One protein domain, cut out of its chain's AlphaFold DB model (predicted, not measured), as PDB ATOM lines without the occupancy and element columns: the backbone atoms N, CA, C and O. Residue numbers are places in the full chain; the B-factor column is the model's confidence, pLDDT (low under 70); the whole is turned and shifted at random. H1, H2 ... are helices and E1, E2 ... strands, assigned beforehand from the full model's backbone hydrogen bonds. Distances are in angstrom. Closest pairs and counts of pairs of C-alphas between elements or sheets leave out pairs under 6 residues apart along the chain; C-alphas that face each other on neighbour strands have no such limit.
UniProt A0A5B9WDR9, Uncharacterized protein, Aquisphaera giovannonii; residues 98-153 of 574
ATOM      1  N   GLU A  98     -96.679-113.219 152.837       98.31
ATOM      2  CA  GLU A  98     -97.128-114.202 153.829       98.31
ATOM      3  C   GLU A  98     -96.472-113.953 155.193       98.31
ATOM      4  O   GLU A  98     -97.159-113.977 156.214       98.31
ATOM      5  N   TYR A  99     -95.183-113.600 155.224       98.56
ATOM      6  CA  TYR A  99     -94.500-113.241 156.470       98.56
ATOM      7  C   TYR A  99     -95.061-111.965 157.113       98.56
ATOM      8  O   TYR A  99     -95.281-111.927 158.321       98.56
ATOM      9  N   VAL A 100     -95.384-110.934 156.323       98.62
ATOM     10  CA  VAL A 100     -96.075-109.726 156.815       98.62
ATOM     11  C   VAL A 100     -97.435-110.062 157.432       98.62
ATOM     12  O   VAL A 100     -97.820-109.471 158.444       98.62
ATOM     13  N   THR A 101     -98.161-111.011 156.840       98.56
ATOM     14  CA  THR A 101     -99.439-111.494 157.384       98.56
ATOM     15  C   THR A 101     -99.224-112.157 158.744       98.56
ATOM     16  O   THR A 101     -99.922-111.824 159.702       98.56
ATOM     17  N   PHE A 102     -98.217-113.027 158.853       98.75
ATOM     18  CA  PHE A 102     -97.816-113.651 160.113       98.75
ATOM     19  C   PHE A 102     -97.444-112.616 161.186       98.75
ATOM     20  O   PHE A 102     -98.034-112.632 162.264       98.75
ATOM     21  N   LEU A 103     -96.554-111.664 160.887       98.75
ATOM     22  CA  LEU A 103     -96.124-110.641 161.849       98.75
ATOM     23  C   LEU A 103     -97.303-109.825 162.394       98.75
ATOM     24  O   LEU A 103     -97.447-109.667 163.603       98.75
ATOM     25  N   ASN A 104     -98.195-109.359 161.514       98.50
ATOM     26  CA  ASN A 104     -99.380-108.600 161.921       98.50
ATOM     27  C   ASN A 104    -100.402-109.435 162.704       98.50
ATOM     28  O   ASN A 104    -101.193-108.869 163.462       98.50
ATOM     29  N   LYS A 105    -100.411-110.760 162.521       98.25
ATOM     30  CA  LYS A 105    -101.264-111.666 163.290       98.25
ATOM     31  C   LYS A 105    -100.767-111.820 164.723       98.25
ATOM     32  O   LYS A 105    -101.574-111.750 165.647       98.25
ATOM     33  N   VAL A 106     -99.470-112.070 164.896       98.31
ATOM     34  CA  VAL A 106     -98.888-112.471 166.189       98.31
ATOM     35  C   VAL A 106     -98.401-111.292 167.027       98.31
ATOM     36  O   VAL A 106     -98.339-111.397 168.246       98.31
ATOM     37  N   ASP A 107     -98.128-110.152 166.394       98.06
ATOM     38  CA  ASP A 107     -97.866-108.878 167.061       98.06
ATOM     39  C   ASP A 107     -98.742-107.773 166.447       98.06
ATOM     40  O   ASP A 107     -98.268-106.904 165.706       98.06
ATOM     41  N   PRO A 108    -100.052-107.768 166.754       97.44
ATOM     42  CA  PRO A 108    -100.966-106.773 166.213       97.44
ATOM     43  C   PRO A 108    -100.659-105.357 166.709       97.44
ATOM     44  O   PRO A 108    -101.191-104.416 166.141       97.44
ATOM     45  N   THR A 109     -99.831-105.182 167.740       97.00
ATOM     46  CA  THR A 109     -99.471-103.863 168.288       97.00
ATOM     47  C   THR A 109     -98.202-103.266 167.683       97.00
ATOM     48  O   THR A 109     -97.881-102.117 167.970       97.00
ATOM     49  N   GLY A 110     -97.450-104.039 166.890       96.62
ATOM     50  CA  GLY A 110     -96.150-103.609 166.372       96.62
ATOM     51  C   GLY A 110     -95.100-103.366 167.461       96.62
ATOM     52  O   GLY A 110     -94.162-102.599 167.245       96.62
ATOM     53  N   SER A 111     -95.256-103.981 168.637       96.62
ATOM     54  CA  SER A 111     -94.313-103.846 169.757       96.62
ATOM     55  C   SER A 111     -92.967-104.527 169.474       96.62
ATOM     56  O   SER A 111     -91.943-104.170 170.062       96.62
ATOM     57  N   ASN A 112     -92.975-105.490 168.547       97.44
ATOM     58  CA  ASN A 112     -91.859-106.304 168.091       97.44
ATOM     59  C   ASN A 112     -91.025-106.889 169.245       97.44
ATOM     60  O   ASN A 112     -89.825-106.624 169.319       97.44
ATOM     61  N   PRO A 113     -91.611-107.645 170.186       97.19
ATOM     62  CA  PRO A 113     -90.920-108.048 171.402       97.19
ATOM     63  C   PRO A 113     -89.791-109.048 171.113       97.19
ATOM     64  O   PRO A 113     -89.861-109.849 170.174       97.19
ATOM     65  N   VAL A 114     -88.755-109.024 171.958       97.44
ATOM     66  CA  VAL A 114     -87.759-110.103 171.999       97.44
ATOM     67  C   VAL A 114     -88.457-111.355 172.515       97.44
ATOM     68  O   VAL A 114     -89.081-111.327 173.576       97.44
ATOM     69  N   GLN A 115     -88.374-112.436 171.751       96.44
ATOM     70  CA  GLN A 115     -88.981-113.706 172.099       96.44
ATOM     71  C   GLN A 115     -88.249-114.322 173.301       96.44
ATOM     72  O   GLN A 115     -87.011-114.362 173.308       96.44
ATOM     73  N   PRO A 116     -88.984-114.801 174.322       91.50
ATOM     74  CA  PRO A 116     -88.384-115.491 175.456       91.50
ATOM     75  C   PRO A 116     -87.573-116.707 174.999       91.50
ATOM     76  O   PRO A 116     -87.929-117.352 174.016       91.50
ATOM     77  N   VAL A 117     -86.510-117.033 175.739       90.56
ATOM     78  CA  VAL A 117     -85.613-118.190 175.524       90.56
ATOM     79  C   VAL A 117     -84.747-118.112 174.263       90.56
ATOM     80  O   VAL A 117     -83.530-118.235 174.365       90.56
ATOM     81  N   THR A 118     -85.334-117.863 173.091       92.62
ATOM     82  CA  THR A 118     -84.594-117.759 171.823       92.62
ATOM     83  C   THR A 118     -83.912-116.401 171.644       92.62
ATOM     84  O   THR A 118     -82.989-116.268 170.853       92.62
ATOM     85  N   GLY A 119     -84.354-115.352 172.343       92.75
ATOM     86  CA  GLY A 119     -83.696-114.041 172.310       92.75
ATOM     87  C   GLY A 119     -83.751-113.322 170.954       92.75
ATOM     88  O   GLY A 119     -83.071-112.311 170.773       92.75
ATOM     89  N   ILE A 120     -84.550-113.807 169.997       92.81
ATOM     90  CA  ILE A 120     -84.714-113.171 168.684       92.81
ATOM     91  C   ILE A 120     -85.905-112.211 168.666       92.81
ATOM     92  O   ILE A 120     -86.810-112.302 169.487       92.81
ATOM     93  N   ARG A 121     -85.958-111.320 167.675       96.00
ATOM     94  CA  ARG A 121     -87.193-110.618 167.302       96.00
ATOM     95  C   ARG A 121     -87.768-111.247 166.037       96.00
ATOM     96  O   ARG A 121     -87.010-111.614 165.136       96.00
ATOM     97  N   LEU A 122     -89.096-111.340 165.954       96.94
ATOM     98  CA  LEU A 122     -89.759-111.839 164.744       96.94
ATOM     99  C   LEU A 122     -89.558-110.877 163.573       96.94
ATOM    100  O   LEU A 122     -89.372-111.330 162.456       96.94
ATOM    101  N   TRP A 123     -89.489-109.567 163.824       96.81
ATOM    102  CA  TRP A 123     -88.982-108.598 162.857       96.81
ATOM    103  C   TRP A 123     -87.607-108.077 163.291       96.81
ATOM    104  O   TRP A 123     -87.441-107.589 164.412       96.81
ATOM    105  N   SER A 124     -86.611-108.157 162.408       90.81
ATOM    106  CA  SER A 124     -85.268-107.616 162.637       90.81
ATOM    107  C   SER A 124     -84.988-106.433 161.707       90.81
ATOM    108  O   SER A 124     -85.640-106.265 160.675       90.81
ATOM    109  N   SER A 125     -83.976-105.626 162.037       88.31
ATOM    110  CA  SER A 125     -83.523-104.531 161.167       88.31
ATOM    111  C   SER A 125     -83.087-105.024 159.782       88.31
ATOM    112  O   SER A 125     -83.214-104.288 158.810       88.31
ATOM    113  N   ALA A 126     -82.663-106.281 159.635       85.56
ATOM    114  CA  ALA A 126     -82.315-106.837 158.328       85.56
ATOM    115  C   ALA A 126     -83.507-106.875 157.347       85.56
ATOM    116  O   ALA A 126     -83.296-106.885 156.133       85.56
ATOM    117  N   PHE A 127     -84.750-106.851 157.845       90.94
ATOM    118  CA  PHE A 127     -85.944-106.734 157.008       90.94
ATOM    119  C   PHE A 127     -86.280-105.296 156.611       90.94
ATOM    120  O   PHE A 127     -87.050-105.106 155.673       90.94
ATOM    121  N   SER A 128     -85.746-104.285 157.297       90.12
ATOM    122  CA  SER A 128     -86.093-102.895 157.016       90.12
ATOM    123  C   SER A 128     -85.412-102.406 155.734       90.12
ATOM    124  O   SER A 128     -84.186-102.473 155.659       90.12
ATOM    125  N   PRO A 129     -86.149-101.819 154.773       85.62
ATOM    126  CA  PRO A 129     -85.548-101.148 153.616       85.62
ATOM    127  C   PRO A 129     -84.735 -99.900 154.000       85.62
ATOM    128  O   PRO A 129     -83.997 -99.380 153.178       85.62
ATOM    129  N   VAL A 130     -84.866 -99.384 155.229       85.00
ATOM    130  CA  VAL A 130     -84.097 -98.212 155.682       85.00
ATOM    131  C   VAL A 130     -82.686 -98.621 156.095       85.00
ATOM    132  O   VAL A 130     -81.720 -97.954 155.739       85.00
ATOM    133  N   THR A 131     -82.552 -99.716 156.846       83.12
ATOM    134  CA  THR A 131     -81.241-100.220 157.291       83.12
ATOM    135  C   THR A 131     -80.621-101.208 156.310       83.12
ATOM    136  O   THR A 131     -79.409-101.391 156.322       83.12
ATOM    137  N   ASN A 132     -81.434-101.838 155.465       79.50
ATOM    138  CA  ASN A 132     -81.008-102.711 154.382       79.50
ATOM    139  C   ASN A 132     -81.714-102.291 153.077       79.50
ATOM    140  O   ASN A 132     -82.693-102.925 152.681       79.50
ATOM    141  N   PRO A 133     -81.258-101.212 152.412       75.69
ATOM    142  CA  PRO A 133     -81.901-100.690 151.201       75.69
ATOM    143  C   PRO A 133     -81.887-101.670 150.026       75.69
ATOM    144  O   PRO A 133     -82.791-101.620 149.195       75.69
ATOM    145  N   PHE A 134     -80.933-102.602 150.008       74.12
ATOM    146  CA  PHE A 134     -80.818-103.620 148.972       74.12
ATOM    147  C   PHE A 134     -81.927-104.671 149.111       74.12
ATOM    148  O   PHE A 134     -82.760-104.811 148.221       74.12
ATOM    149  N   SER A 135     -81.998-105.387 150.242       79.25
ATOM    150  CA  SER A 135     -82.893-106.551 150.395       79.25
ATOM    151  C   SER A 135     -83.925-106.457 151.520       79.25
ATOM    152  O   SER A 135     -84.605-107.435 151.827       79.25
ATOM    153  N   GLY A 136     -84.085-105.291 152.142       85.38
ATOM    154  CA  GLY A 136     -85.100-105.051 153.161       85.38
ATOM    155  C   GLY A 136     -86.511-105.008 152.569       85.38
ATOM    156  O   GLY A 136     -86.881-104.070 151.866       85.38
ATOM    157  N   GLN A 137     -87.322-106.023 152.867       91.00
ATOM    158  CA  GLN A 137     -88.662-106.191 152.294       91.00
ATOM    159  C   GLN A 137     -89.800-105.636 153.164       91.00
ATOM    160  O   GLN A 137     -90.910-105.463 152.658       91.00
ATOM    161  N   ILE A 138     -89.583-105.393 154.462       95.38
ATOM    162  CA  ILE A 138     -90.653-105.172 155.449       95.38
ATOM    163  C   ILE A 138     -90.341-103.980 156.362       95.38
ATOM    164  O   ILE A 138     -89.412-104.006 157.168       95.38
ATOM    165  N   ASN A 139     -91.197-102.964 156.317       95.94
ATOM    166  CA  ASN A 139     -91.231-101.851 157.257       95.94
ATOM    167  C   ASN A 139     -92.011-102.200 158.531       95.94
ATOM    168  O   ASN A 139     -93.074-102.817 158.457       95.94
ATOM    169  N   LEU A 140     -91.530-101.699 159.671       96.56
ATOM    170  CA  LEU A 140     -92.294-101.582 160.912       96.56
ATOM    171  C   LEU A 140     -92.782-100.133 161.072       96.56
ATOM    172  O   LEU A 140     -91.983 -99.208 161.202       96.56
ATOM    173  N   VAL A 141     -94.097 -99.931 161.049       95.62
ATOM    174  CA  VAL A 141     -94.766 -98.626 161.111       95.62
ATOM    175  C   VAL A 141     -95.334 -98.405 162.511       95.62
ATOM    176  O   VAL A 141     -96.247 -99.108 162.933       95.62
ATOM    177  N   GLN A 142     -94.816 -97.406 163.229       89.88
ATOM    178  CA  GLN A 142     -95.192 -97.139 164.627       89.88
ATOM    179  C   GLN A 142     -96.649 -96.671 164.777       89.88
ATOM    180  O   GLN A 142     -97.385 -97.194 165.606       89.88
ATOM    181  N   ASN A 143     -97.093 -95.739 163.930       91.88
ATOM    182  CA  ASN A 143     -98.430 -95.135 164.002       91.88
ATOM    183  C   ASN A 143     -99.404 -95.805 163.021       91.88
ATOM    184  O   ASN A 143     -99.927 -95.165 162.108       91.88
ATOM    185  N   ALA A 144     -99.598 -97.113 163.169       95.50
ATOM    186  CA  ALA A 144    -100.521 -97.898 162.358       95.50
ATOM    187  C   ALA A 144    -101.678 -98.445 163.206       95.50
ATOM    188  O   ALA A 144    -101.582 -98.546 164.425       95.50
ATOM    189  N   SER A 145    -102.787 -98.801 162.554       96.94
ATOM    190  CA  SER A 145    -103.882 -99.508 163.223       96.94
ATOM    191  C   SER A 145    -103.439-100.920 163.627       96.94
ATOM    192  O   SER A 145    -102.621-101.514 162.908       96.94
ATOM    193  N   PRO A 146    -104.030-101.513 164.684       96.62
ATOM    194  CA  PRO A 146    -103.689-102.863 165.099       96.62
ATOM    195  C   PRO A 146    -103.771-103.885 163.957       96.62
ATOM    196  O   PRO A 146    -104.739-103.906 163.193       96.62
ATOM    197  N   GLY A 147    -102.742-104.721 163.836       96.06
ATOM    198  CA  GLY A 147    -102.587-105.700 162.758       96.06
ATOM    199  C   GLY A 147    -102.183-105.096 161.407       96.06
ATOM    200  O   GLY A 147    -102.359-105.743 160.380       96.06
ATOM    201  N   THR A 148    -101.676-103.856 161.376       97.06
ATOM    202  CA  THR A 148    -101.174-103.210 160.143       97.06
ATOM    203  C   THR A 148     -99.811-102.524 160.312       97.06
ATOM    204  O   THR A 148     -99.425-101.700 159.474       97.06
ATOM    205  N   HIS A 149     -99.097-102.837 161.397       97.81
ATOM    206  CA  HIS A 149     -97.794-102.255 161.728       97.81
ATOM    207  C   HIS A 149     -96.689-102.762 160.806       97.81
ATOM    208  O   HIS A 149     -95.831-101.985 160.398       97.81
ATOM    209  N   TYR A 150     -96.729-104.031 160.416       98.31
ATOM    210  CA  TYR A 150     -95.768-104.593 159.474       98.31
ATOM    211  C   TYR A 150     -96.286-104.408 158.053       98.31
ATOM    212  O   TYR A 150     -97.420-104.778 157.747       98.31
ATOM    213  N   ARG A 151     -95.486-103.807 157.173       97.50
ATOM    214  CA  ARG A 151     -95.888-103.520 155.788       97.50
ATOM    215  C   ARG A 151     -94.760-103.840 154.835       97.50
ATOM    216  O   ARG A 151     -93.606-103.568 155.140       97.50
ATOM    217  N   LEU A 152     -95.098-104.364 153.663       96.19
ATOM    218  CA  LEU A 152     -94.120-104.495 152.590       96.19
ATOM    219  C   LEU A 152     -93.531-103.119 152.257       96.19
ATOM    220  O   LEU A 152     -94.251-102.118 152.262       96.19
ATOM    221  N   ALA A 153     -92.237-103.075 151.951       92.00
ATOM    222  CA  ALA A 153     -91.564-101.861 151.500       92.00
ATOM    223  C   ALA A 153     -92.174-101.321 150.195       92.00
ATOM    224  O   ALA A 153     -92.253-100.114 149.990       92.00
TER     225      ALA A 153
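What this domain is: This is residues 98 to 153 of the 574 residues of an uncharacterized protein of Aquisphaera giovannonii (UniProt A0A5B9WDR9). This domain has little regular structure: one short helix, H1, packs beside a small two-stranded hairpin, E1 and E2, and a long loop, residues 107 to 137, makes a wide detour from the helix to the hairpin. Its 56 printed residues run H1, E1, E2, an antiparallel sheet E1 - E2; the class is mixed, with only 15 residues in named elements. It is compact, with a radius of gyration of the C-alphas of 10.8 A and spans of 30 by 27 by 20 A.

Where its parts are: Find C-alpha 98 at (-97.128, -114.202, 153.829); from there H1, residues 98 to 106, runs 12.6 A. E1, residues 138 to 140, spans 6.7 A. E2, residues 150 to 152, spans 7.1 A and ends at C-alpha 152, (-94.120, -104.495, 152.590).

How they stand to each other: In the hairpin, look for N 139 and O 151, 2.7 A apart, within hydrogen-bond range; the strand directions differ by 147 degrees. The closest C-alphas of H1 and E2, Val 100 and Tyr 150, are 5.8 A apart. In H1 every O i to N i+4 pair is within hydrogen-bond range.

The domain as a whole: The farthest C-alphas, Val 117 and Phe 134, are 30.7 A apart. The link H1 to E1 is long. The printed part has no cut, and no printed residue is under 70 in pLDDT.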